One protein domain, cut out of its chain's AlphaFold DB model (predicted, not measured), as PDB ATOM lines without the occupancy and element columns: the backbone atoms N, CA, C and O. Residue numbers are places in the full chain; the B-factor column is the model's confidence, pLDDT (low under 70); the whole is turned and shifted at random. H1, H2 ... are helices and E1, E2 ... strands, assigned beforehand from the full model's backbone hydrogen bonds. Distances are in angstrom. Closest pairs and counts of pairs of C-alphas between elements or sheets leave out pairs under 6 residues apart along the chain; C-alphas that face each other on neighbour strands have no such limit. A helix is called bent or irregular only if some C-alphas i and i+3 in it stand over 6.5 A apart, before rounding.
ATOM      1  N   CYS A  10      13.483 -39.977 -43.018       95.62
ATOM      2  CA  CYS A  10      14.480 -40.812 -43.674       95.62
ATOM      3  C   CYS A  10      13.940 -42.242 -43.825       95.62
ATOM      4  O   CYS A  10      13.481 -42.846 -42.858       95.62
ATOM      5  N   LEU A  11      13.962 -42.784 -45.040       96.38
ATOM      6  CA  LEU A  11      13.596 -44.167 -45.328       96.38
ATOM      7  C   LEU A  11      14.842 -45.041 -45.188       96.38
ATOM      8  O   LEU A  11      15.850 -44.790 -45.854       96.38
ATOM      9  N   VAL A  12      14.773 -46.083 -44.363       97.06
ATOM     10  CA  VAL A  12      15.920 -46.958 -44.092       97.06
ATOM     11  C   VAL A  12      15.548 -48.430 -44.184       97.06
ATOM     12  O   VAL A  12      14.411 -48.817 -43.941       97.06
ATOM     13  N   SER A  13      16.523 -49.274 -44.512       96.75
ATOM     14  CA  SER A  13      16.383 -50.736 -44.520       96.75
ATOM     15  C   SER A  13      17.570 -51.399 -43.832       96.75
ATOM     16  O   SER A  13      18.558 -50.732 -43.516       96.75
ATOM     17  N   LYS A  14      17.478 -52.719 -43.606       95.94
ATOM     18  CA  LYS A  14      18.502 -53.490 -42.878       95.94
ATOM     19  C   LYS A  14      18.783 -52.847 -41.515       95.94
ATOM     20  O   LYS A  14      19.920 -52.486 -41.198       95.94
ATOM     21  N   TRP A  15      17.702 -52.613 -40.779       97.25
ATOM     22  CA  TRP A  15      17.701 -51.852 -39.541       97.25
ATOM     23  C   TRP A  15      17.694 -52.758 -38.310       97.25
ATOM     24  O   TRP A  15      17.159 -53.867 -38.325       97.25
ATOM     25  N   ILE A  16      18.295 -52.252 -37.241       96.81
ATOM     26  CA  ILE A  16      18.368 -52.852 -35.917       96.81
ATOM     27  C   ILE A  16      18.025 -51.747 -34.917       96.81
ATOM     28  O   ILE A  16      18.671 -50.700 -34.902       96.81
ATOM     29  N   ILE A  17      17.006 -51.966 -34.092       97.38
ATOM     30  CA  ILE A  17      16.762 -51.136 -32.911       97.38
ATOM     31  C   ILE A  17      17.558 -51.744 -31.763       97.38
ATOM     32  O   ILE A  17      17.410 -52.931 -31.468       97.38
ATOM     33  N   VAL A  18      18.393 -50.934 -31.130       95.62
ATOM     34  CA  VAL A  18      19.270 -51.330 -30.033       95.62
ATOM     35  C   VAL A  18      18.777 -50.674 -28.750       95.62
ATOM     36  O   VAL A  18      18.663 -49.453 -28.703       95.62
ATOM     37  N   GLU A  19      18.471 -51.474 -27.732       94.00
ATOM     38  CA  GLU A  19      18.264 -51.001 -26.356       94.00
ATOM     39  C   GLU A  19      19.620 -50.677 -25.734       94.00
ATOM     40  O   GLU A  19      20.495 -51.539 -25.689       94.00
ATOM     41  N   LEU A  20      19.811 -49.434 -25.305       90.38
ATOM     42  CA  LEU A  20      21.029 -48.983 -24.655       90.38
ATOM     43  C   LEU A  20      21.104 -49.582 -23.253       90.38
ATOM     44  O   LEU A  20      20.172 -49.459 -22.462       90.38
ATOM     45  N   GLU A  21      22.239 -50.197 -22.950       87.44
ATOM     46  CA  GLU A  21      22.602 -50.560 -21.587       87.44
ATOM     47  C   GLU A  21      23.360 -49.372 -20.990       87.44
ATOM     48  O   GLU A  21      24.405 -48.975 -21.506       87.44
ATOM     49  N   ALA A  22      22.780 -48.743 -19.972       84.12
ATOM     50  CA  ALA A  22      23.284 -47.527 -19.349       84.12
ATOM     51  C   ALA A  22      22.961 -47.533 -17.854       84.12
ATOM     52  O   ALA A  22      22.077 -48.269 -17.408       84.12
ATOM     53  N   ASP A  23      23.667 -46.702 -17.086       89.62
ATOM     54  CA  ASP A  23      23.334 -46.505 -15.680       89.62
ATOM     55  C   ASP A  23      21.938 -45.882 -15.508       89.62
ATOM     56  O   ASP A  23      21.374 -45.247 -16.405       89.62
ATOM     57  N   GLN A  24      21.360 -46.086 -14.324       90.94
ATOM     58  CA  GLN A  24      20.002 -45.644 -14.031       90.94
ATOM     59  C   GLN A  24      19.845 -44.117 -14.120       90.94
ATOM     60  O   GLN A  24      18.767 -43.654 -14.491       90.94
ATOM     61  N   ALA A  25      20.897 -43.349 -13.820       92.50
ATOM     62  CA  ALA A  25      20.854 -41.891 -13.856       92.50
ATOM     63  C   ALA A  25      20.714 -41.378 -15.296       92.50
ATOM     64  O   ALA A  25      19.874 -40.522 -15.565       92.50
ATOM     65  N   LEU A  26      21.456 -41.961 -16.240       90.06
ATOM     66  CA  LEU A  26      21.361 -41.645 -17.661       90.06
ATOM     67  C   LEU A  26      20.012 -42.080 -18.249       90.06
ATOM     68  O   LEU A  26      19.408 -41.348 -19.036       90.06
ATOM     69  N   ILE A  27      19.502 -43.256 -17.864       93.12
ATOM     70  CA  ILE A  27      18.157 -43.698 -18.269       93.12
ATOM     71  C   ILE A  27      17.091 -42.716 -17.770       93.12
ATOM     72  O   ILE A  27      16.177 -42.353 -18.515       93.12
ATOM     73  N   GLU A  28      17.212 -42.262 -16.525       95.44
ATOM     74  CA  GLU A  28      16.291 -41.296 -15.938       95.44
ATOM     75  C   GLU A  28      16.383 -39.922 -16.616       95.44
ATOM     76  O   GLU A  28      15.347 -39.352 -16.958       95.44
ATOM     77  N   GLU A  29      17.587 -39.434 -16.920       95.06
ATOM     78  CA  GLU A  29      17.796 -38.198 -17.685       95.06
ATOM     79  C   GLU A  29      17.122 -38.268 -19.067       95.06
ATOM     80  O   GLU A  29      16.410 -37.345 -19.481       95.06
ATOM     81  N   LEU A  30      17.271 -39.395 -19.774       94.88
ATOM     82  CA  LEU A  30      16.597 -39.615 -21.054       94.88
ATOM     83  C   LEU A  30      15.075 -39.547 -20.899       94.88
ATOM     84  O   LEU A  30      14.411 -38.864 -21.687       94.88
ATOM     85  N   HIS A  31      14.519 -40.212 -19.886       96.38
ATOM     86  CA  HIS A  31      13.082 -40.205 -19.619       96.38
ATOM     87  C   HIS A  31      12.561 -38.810 -19.254       96.38
ATOM     88  O   HIS A  31      11.542 -38.389 -19.808       96.38
ATOM     89  N   GLN A  32      13.271 -38.060 -18.407       97.25
ATOM     90  CA  GLN A  32      12.943 -36.667 -18.077       97.25
ATOM     91  C   GLN A  32      12.940 -35.780 -19.332       97.25
ATOM     92  O   GLN A  32      12.084 -34.912 -19.493       97.25
ATOM     93  N   GLY A  33      13.838 -36.056 -20.280       96.06
ATOM     94  CA  GLY A  33      13.871 -35.411 -21.591       96.06
ATOM     95  C   GLY A  33      12.774 -35.856 -22.572       96.06
ATOM     96  O   GLY A  33      12.745 -35.346 -23.701       96.06
ATOM     97  N   GLY A  34      11.900 -36.798 -22.202       96.81
ATOM     98  CA  GLY A  34      10.888 -37.389 -23.082       96.81
ATOM     99  C   GLY A  34      11.475 -38.296 -24.168       96.81
ATOM    100  O   GLY A  34      10.916 -38.398 -25.262       96.81
ATOM    101  N   LEU A  35      12.637 -38.889 -23.900       97.12
ATOM    102  CA  LEU A  35      13.305 -39.871 -24.747       97.12
ATOM    103  C   LEU A  35      13.216 -41.259 -24.111       97.12
ATOM    104  O   LEU A  35      12.724 -41.429 -23.003       97.12
ATOM    105  N   GLN A  36      13.656 -42.260 -24.855       96.62
ATOM    106  CA  GLN A  36      13.700 -43.664 -24.489       96.62
ATOM    107  C   GLN A  36      15.091 -44.199 -24.845       96.62
ATOM    108  O   GLN A  36      15.671 -43.749 -25.843       96.62
ATOM    109  N   PRO A  37      15.620 -45.177 -24.098       95.50
ATOM    110  CA  PRO A  37      16.976 -45.692 -24.262       95.50
ATOM    111  C   PRO A  37      17.081 -46.660 -25.444       95.50
ATOM    112  O   PRO A  37      17.626 -47.748 -25.333       95.50
ATOM    113  N   TYR A  38      16.545 -46.282 -26.601       96.50
ATOM    114  CA  TYR A  38      16.653 -47.054 -27.828       96.50
ATOM    115  C   TYR A  38      17.292 -46.203 -28.909       96.50
ATOM    116  O   TYR A  38      16.884 -45.065 -29.124       96.50
ATOM    117  N   VAL A  39      18.237 -46.771 -29.644       96.38
ATOM    118  CA  VAL A  39      18.797 -46.164 -30.853       96.38
ATOM    119  C   VAL A  39      18.509 -47.049 -32.051       96.38
ATOM    120  O   VAL A  39      18.446 -48.271 -31.961       96.38
ATOM    121  N   LEU A  40      18.319 -46.427 -33.202       97.12
ATOM    122  CA  LEU A  40      18.246 -47.109 -34.483       97.12
ATOM    123  C   LEU A  40      19.622 -47.103 -35.143       97.12
ATOM    124  O   LEU A  40      20.188 -46.030 -35.373       97.12
ATOM    125  N   PHE A  41      20.103 -48.288 -35.503       95.81
ATOM    126  CA  PHE A  41      21.166 -48.480 -36.478       95.81
ATOM    127  C   PHE A  41      20.555 -49.024 -37.768       95.81
ATOM    128  O   PHE A  41      19.869 -50.043 -37.748       95.81
ATOM    129  N   ALA A  42      20.800 -48.389 -38.908       95.69
ATOM    130  CA  ALA A  42      20.404 -48.941 -40.197       95.69
ATOM    131  C   ALA A  42      21.583 -48.962 -41.156       95.69
ATOM    132  O   ALA A  42      22.262 -47.956 -41.336       95.69
ATOM    133  N   ARG A  43      21.805 -50.112 -41.800       94.19
ATOM    134  CA  ARG A  43      22.928 -50.295 -42.733       94.19
ATOM    135  C   ARG A  43      22.713 -49.619 -44.082       94.19
ATOM    136  O   ARG A  43      23.648 -49.576 -44.869       94.19
ATOM    137  N   ARG A  44      21.487 -49.185 -44.383       94.94
ATOM    138  CA  ARG A  44      21.141 -48.608 -45.681       94.94
ATOM    139  C   ARG A  44      20.086 -47.518 -45.554       94.94
ATOM    140  O   ARG A  44      18.927 -47.811 -45.249       94.94
ATOM    141  N   VAL A  45      20.472 -46.295 -45.899       95.75
ATOM    142  CA  VAL A  45      19.560 -45.198 -46.231       95.75
ATOM    143  C   VAL A  45      19.077 -45.356 -47.674       95.75
ATOM    144  O   VAL A  45      19.874 -45.449 -48.609       95.75
ATOM    145  N   ILE A  46      17.756 -45.397 -47.847       95.38
ATOM    146  CA  ILE A  46      17.080 -45.433 -49.151       95.38
ATOM    147  C   ILE A  46      16.841 -44.004 -49.648       95.38
ATOM    148  O   ILE A  46      17.061 -43.701 -50.821       95.38
ATOM    149  N   TYR A  47      16.381 -43.131 -48.751       94.19
ATOM    150  CA  TYR A  47      16.062 -41.739 -49.050       94.19
ATOM    151  C   TYR A  47      16.112 -40.898 -47.775       94.19
ATOM    152  O   TYR A  47      15.555 -41.310 -46.762       94.19
ATOM    153  N   ASP A  48      16.708 -39.709 -47.831       93.75
ATOM    154  CA  ASP A  48      16.653 -38.719 -46.755       93.75
ATOM    155  C   ASP A  48      16.080 -37.412 -47.296       93.75
ATOM    156  O   ASP A  48      16.668 -36.792 -48.180       93.75
ATOM    157  N   SER A  49      14.953 -36.975 -46.735       93.69
ATOM    158  CA  SER A  49      14.274 -35.731 -47.133       93.69
ATOM    159  C   SER A  49      15.143 -34.479 -46.984       93.69
ATOM    160  O   SER A  49      14.905 -33.486 -47.662       93.69
ATOM    161  N   ARG A  50      16.165 -34.518 -46.116       91.62
ATOM    162  CA  ARG A  50      17.116 -33.415 -45.903       91.62
ATOM    163  C   ARG A  50      18.399 -33.525 -46.728       91.62
ATOM    164  O   ARG A  50      19.239 -32.640 -46.618       91.62
ATOM    165  N   GLY A  51      18.586 -34.603 -47.493       89.81
ATOM    166  CA  GLY A  51      19.797 -34.815 -48.290       89.81
ATOM    167  C   GLY A  51      21.093 -34.918 -47.474       89.81
ATOM    168  O   GLY A  51      22.163 -34.654 -48.009       89.81
ATOM    169  N   ARG A  52      21.029 -35.287 -46.184       88.00
ATOM    170  CA  ARG A  52      22.213 -35.403 -45.308       88.00
ATOM    171  C   ARG A  52      23.043 -36.645 -45.613       88.00
ATOM    172  O   ARG A  52      24.223 -36.691 -45.286       88.00
ATOM    173  N   PHE A  53      22.413 -37.666 -46.190       84.75
ATOM    174  CA  PHE A  53      23.021 -38.963 -46.455       84.75
ATOM    175  C   PHE A  53      22.952 -39.287 -47.947       84.75
ATOM    176  O   PHE A  53      21.890 -39.172 -48.564       84.75
ATOM    177  N   SER A  54      24.062 -39.757 -48.519       77.31
ATOM    178  CA  SER A  54      24.039 -40.437 -49.812       77.31
ATOM    179  C   SER A  54      23.330 -41.789 -49.688       77.31
ATOM    180  O   SER A  54      23.261 -42.386 -48.608       77.31
ATOM    181  N   ARG A  55      22.794 -42.286 -50.809       72.25
ATOM    182  CA  ARG A  55      22.235 -43.644 -50.881       72.25
ATOM    183  C   ARG A  55      23.292 -44.656 -50.431       72.25
ATOM    184  O   ARG A  55      24.464 -44.483 -50.741       72.25
ATOM    185  N   GLU A  56      22.859 -45.694 -49.720       77.25
ATOM    186  CA  GLU A  56      23.717 -46.738 -49.124       77.25
ATOM    187  C   GLU A  56      24.551 -46.330 -47.899       77.25
ATOM    188  O   GLU A  56      25.234 -47.182 -47.336       77.25
ATOM    189  N   ASN A  57      24.451 -45.090 -47.407       85.44
ATOM    190  CA  ASN A  57      25.045 -44.758 -46.111       85.44
ATOM    191  C   ASN A  57      24.353 -45.523 -44.979       85.44
ATOM    192  O   ASN A  57      23.157 -45.833 -45.046       85.44
ATOM    193  N   TYR A  58      25.105 -45.782 -43.912       90.94
ATOM    194  CA  TYR A  58      24.533 -46.220 -42.649       90.94
ATOM    195  C   TYR A  58      24.089 -45.009 -41.823       90.94
ATOM    196  O   TYR A  58      24.594 -43.899 -41.991       90.94
ATOM    197  N   VAL A  59      23.151 -45.229 -40.906       93.00
ATOM    198  CA  VAL A  59      22.777 -44.238 -39.896       93.00
ATOM    199  C   VAL A  59      22.788 -44.883 -38.521       93.00
ATOM    200  O   VAL A  59      22.230 -45.963 -38.335       93.00
ATOM    201  N   LEU A  60      23.420 -44.204 -37.567       93.88
ATOM    202  CA  LEU A  60      23.202 -44.399 -36.142       93.88
ATOM    203  C   LEU A  60      22.477 -43.158 -35.629       93.88
ATOM    204  O   LEU A  60      22.908 -42.030 -35.864       93.88
ATOM    205  N   THR A  61      21.332 -43.367 -35.000       95.25
ATOM    206  CA  THR A  61      20.457 -42.274 -34.572       95.25
ATOM    207  C   THR A  61      20.708 -41.874 -33.123       95.25
ATOM    208  O   THR A  61      21.267 -42.635 -32.338       95.25
ATOM    209  N   SER A  62      20.249 -40.676 -32.762       94.50
ATOM    210  CA  SER A  62      20.056 -40.291 -31.363       94.50
ATOM    211  C   SER A  62      18.958 -41.142 -30.700       94.50
ATOM    212  O   SER A  62      18.157 -41.747 -31.424       94.50
ATOM    213  N   PRO A  63      18.823 -41.102 -29.360       96.62
ATOM    214  CA  PRO A  63      17.784 -41.841 -28.656       96.62
ATOM    215  C   PRO A  63      16.367 -41.579 -29.182       96.62
ATOM    216  O   PRO A  63      16.015 -40.482 -29.641       96.62
ATOM    217  N   LEU A  64      15.563 -42.633 -29.118       97.69
ATOM    218  CA  LEU A  64      14.173 -42.690 -29.526       97.69
ATOM    219  C   LEU A  64      13.345 -41.704 -28.705       97.69
ATOM    220  O   LEU A  64      13.426 -41.676 -27.487       97.69
ATOM    221  N   LYS A  65      12.487 -40.934 -29.364       97.38
ATOM    222  CA  LYS A  65      11.418 -40.170 -28.713       97.38
ATOM    223  C   LYS A  65      10.120 -40.973 -28.670       97.38
ATOM    224  O   LYS A  65       9.429 -40.986 -27.662       97.38
ATOM    225  N   LEU A  66       9.768 -41.618 -29.784       96.00
ATOM    226  CA  LEU A  66       8.545 -42.411 -29.905       96.00
ATOM    227  C   LEU A  66       8.691 -43.467 -30.999       96.00
ATOM    228  O   LEU A  66       9.163 -43.164 -32.094       96.00
ATOM    229  N   LEU A  67       8.222 -44.684 -30.728       95.38
ATOM    230  CA  LEU A  67       8.087 -45.739 -31.728       95.38
ATOM    231  C   LEU A  67       6.601 -46.009 -31.990       95.38
ATOM    232  O   LEU A  67       5.910 -46.523 -31.117       95.38
ATOM    233  N   ASP A  68       6.115 -45.683 -33.190       94.19
ATOM    234  CA  ASP A  68       4.757 -46.024 -33.654       94.19
ATOM    235  C   ASP A  68       4.867 -46.923 -34.888       94.19
ATOM    236  O   ASP A  68       5.229 -46.458 -35.967       94.19
ATOM    237  N   ARG A  69       4.556 -48.216 -34.744       92.75
ATOM    238  CA  ARG A  69       4.651 -49.220 -35.822       92.75
ATOM    239  C   ARG A  69       6.028 -49.213 -36.504       92.75
ATOM    240  O   ARG A  69       6.993 -49.702 -35.925       92.75
ATOM    241  N   CYS A  70       6.114 -48.692 -37.728       94.50
ATOM    242  CA  CYS A  70       7.337 -48.596 -38.526       94.50
ATOM    243  C   CYS A  70       7.997 -47.207 -38.468       94.50
ATOM    244  O   CYS A  70       8.959 -46.966 -39.191       94.50
ATOM    245  N   PHE A  71       7.501 -46.295 -37.632       96.12
ATOM    246  CA  PHE A  71       8.046 -44.955 -37.447       96.12
ATOM    247  C   PHE A  71       8.907 -44.909 -36.188       96.12
ATOM    248  O   PHE A  71       8.390 -44.868 -35.072       96.12
ATOM    249  N   PHE A  72      10.225 -44.882 -36.373       97.50
ATOM    250  CA  PHE A  72      11.189 -44.615 -35.310       97.50
ATOM    251  C   PHE A  72      11.445 -43.105 -35.252       97.50
ATOM    252  O   PHE A  72      12.110 -42.533 -36.116       97.50
ATOM    253  N   ILE A  73      10.858 -42.426 -34.271       97.00
ATOM    254  CA  ILE A  73      10.837 -40.963 -34.199       97.00
ATOM    255  C   ILE A  73      11.905 -40.490 -33.219       97.00
ATOM    256  O   ILE A  73      11.844 -40.812 -32.038       97.00
ATOM    257  N   THR A  74      12.856 -39.694 -33.700       96.00
ATOM    258  CA  THR A  74      13.801 -38.935 -32.860       96.00
ATOM    259  C   THR A  74      13.284 -37.509 -32.647       96.00
ATOM    260  O   THR A  74      12.196 -37.169 -33.108       96.00
ATOM    261  N   ARG A  75      14.050 -36.634 -31.980       94.44
ATOM    262  CA  ARG A  75      13.649 -35.222 -31.816       94.44
ATOM    263  C   ARG A  75      13.422 -34.499 -33.145       94.44
ATOM    264  O   ARG A  75      12.475 -33.732 -33.243       94.44
ATOM    265  N   ASN A  76      14.272 -34.767 -34.138       92.44
ATOM    266  CA  ASN A  76      14.388 -33.933 -35.341       92.44
ATOM    267  C   ASN A  76      14.147 -34.696 -36.650       92.44
ATOM    268  O   ASN A  76      14.326 -34.138 -37.733       92.44
ATOM    269  N   THR A  77      13.893 -36.004 -36.596       94.94
ATOM    270  CA  THR A  77      13.718 -36.841 -37.792       94.94
ATOM    271  C   THR A  77      12.916 -38.091 -37.456       94.94
ATOM    272  O   THR A  77      13.205 -38.765 -36.460       94.94
ATOM    273  N   THR A  78      11.966 -38.458 -38.312       96.44
ATOM    274  CA  THR A  78      11.384 -39.806 -38.299       96.44
ATOM    275  C   THR A  78      12.089 -40.712 -39.288       96.44
ATOM    276  O   THR A  78      12.198 -40.418 -40.475       96.44
ATOM    277  N   TYR A  79      12.512 -41.865 -38.800       96.56
ATOM    278  CA  TYR A  79      13.040 -42.938 -39.616       96.56
ATOM    279  C   TYR A  79      11.915 -43.929 -39.905       96.56
ATOM    280  O   TYR A  79      11.313 -44.483 -38.985       96.56
ATOM    281  N   VAL A  80      11.609 -44.125 -41.186       96.94
ATOM    282  CA  VAL A  80      10.624 -45.104 -41.641       96.94
ATOM    283  C   VAL A  80      11.348 -46.414 -41.911       96.94
ATOM    284  O   VAL A  80      12.241 -46.489 -42.759       96.94
ATOM    285  N   LEU A  81      10.964 -47.438 -41.162       97.75
ATOM    286  CA  LEU A  81      11.584 -48.751 -41.158       97.75
ATOM    287  C   LEU A  81      11.027 -49.602 -42.304       97.75
ATOM    288  O   LEU A  81       9.878 -50.044 -42.263       97.75
ATOM    289  N   ILE A  82      11.841 -49.828 -43.336       97.25
ATOM    290  CA  ILE A  82      11.474 -50.591 -44.533       97.25
ATOM    291  C   ILE A  82      12.037 -52.011 -44.455       97.25
ATOM    292  O   ILE A  82      13.234 -52.222 -44.245       97.25
ATOM    293  N   GLY A  83      11.163 -52.992 -44.689       95.62
ATOM    294  CA  GLY A  83      11.508 -54.411 -44.674       95.62
ATOM    295  C   GLY A  83      11.716 -54.972 -43.266       95.62
ATOM    296  O   GLY A  83      11.418 -54.324 -42.263       95.62
ATOM    297  N   ARG A  84      12.216 -56.212 -43.202       94.50
ATOM    298  CA  ARG A  84      12.531 -56.882 -41.935       94.50
ATOM    299  C   ARG A  84      13.733 -56.219 -41.263       94.50
ATOM    300  O   ARG A  84      14.709 -55.864 -41.926       94.50
ATOM    301  N   GLY A  85      13.654 -56.119 -39.948       94.75
ATOM    302  CA  GLY A  85      14.748 -55.705 -39.088       94.75
ATOM    303  C   GLY A  85      14.642 -56.388 -37.737       94.75
ATOM    304  O   GLY A  85      13.775 -57.238 -37.524       94.75
ATOM    305  N   GLU A  86      15.545 -56.029 -36.839       95.00
ATOM    306  CA  GLU A  86      15.716 -56.719 -35.565       95.00
ATOM    307  C   GLU A  86      15.636 -55.749 -34.390       95.00
ATOM    308  O   GLU A  86      15.896 -54.551 -34.522       95.00
ATOM    309  N   ARG A  87      15.291 -56.280 -33.217       94.31
ATOM    310  CA  ARG A  87      15.485 -55.599 -31.937       94.31
ATOM    311  C   ARG A  87      16.531 -56.367 -31.152       94.31
ATOM    312  O   ARG A  87      16.426 -57.586 -31.039       94.31
ATOM    313  N   ARG A  88      17.532 -55.667 -30.637       92.31
ATOM    314  CA  ARG A  88      18.612 -56.255 -29.850       92.31
ATOM    315  C   ARG A  88      18.804 -55.439 -28.583       92.31
ATOM    316  O   ARG A  88      18.651 -54.221 -28.609       92.31
ATOM    317  N   LYS A  89      19.170 -56.103 -27.494       87.56
ATOM    318  CA  LYS A  89      19.815 -55.406 -26.385       87.56
ATOM    319  C   LYS A  89      21.241 -55.087 -26.802       87.56
ATOM    320  O   LYS A  89      21.852 -55.897 -27.508       87.56
ATOM    321  N   SER A  90      21.739 -53.907 -26.447       77.69
ATOM    322  CA  SER A  90      23.163 -53.637 -26.589       77.69
ATOM    323  C   SER A  90      23.919 -54.723 -25.835       77.69
ATOM    324  O   SER A  90      23.508 -55.148 -24.760       77.69
TER     325      SER A  90
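AT A GLANCE: This is residues 10 to 90 of the 98 residues of an uncharacterized protein of Pseudomonas sp. A46 (UniProt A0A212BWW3). Two long, sharply bent strands, E1 and E2, run side by side as the spine of a twisted sheet, and the small H1 sits beyond one end of it, where the chain turns from E1 to E2. The meander E3, E4, E5, each strand the antiparallel neighbour of the one before, joins the sheet through E5 beside the first residues of E1, while E6 lies beside its last ones. The printed part has 81 residues, with one named helix and six named strands that follow along the chain as E1, H1, E2, E3, E4, E5 and E6; the domain is mostly strand, and its six strands make one branched sheet with both parallel and antiparallel neighbour pairs. The whole is compact, with a radius of gyration of the C-alphas of 12.6 A, and elongated, spanning 37 by 23 by 21 A.

IN THESE COORDINATES: E1, residues 10 to 19, begins with C-alpha 10 at (14.480, -40.812, -43.674), spans 20.4 A and bends by 94 degrees at residue 13. H1 is residues 24 to 32, 12.1 A. E2, residues 38 to 48, spans 20.7 A and bends by 100 degrees at residue 45. E3 is residues 66 to 68, E4 residues 71 to 73, E5 residues 78 to 82, 12.5 A, and E6 residues 86 to 89, ending with C-alpha 89 at (19.815, -55.406, -26.385).

HOW THE PARTS SIT: E1 and E2 are antiparallel, with N 16 and O 41 2.8 A apart. On the other side of E1 are E5, parallel, N 12 to O 80 3.0 A, and E6, parallel, N 17 to O 86 2.8 A. The hairpin E4 and E5 has N 72 and O 79 at 2.9 A; the hairpin E3 and E4 has N 71 and O 68 at 2.8 A. Residues 59 to 60 pair antiparallel with residues 41 to 42 of E2. H1 is not on the sheet; every O i to N i+4 pair in it is within hydrogen-bond range.

THE WHOLE: The C-alphas farthest apart, of Ala 25 and Arg 55, are 37.1 A apart. The printed part has no cut. The link from E2 to E3, 17 residues, is long; the others are tight. No printed residue is under 70 in pLDDT.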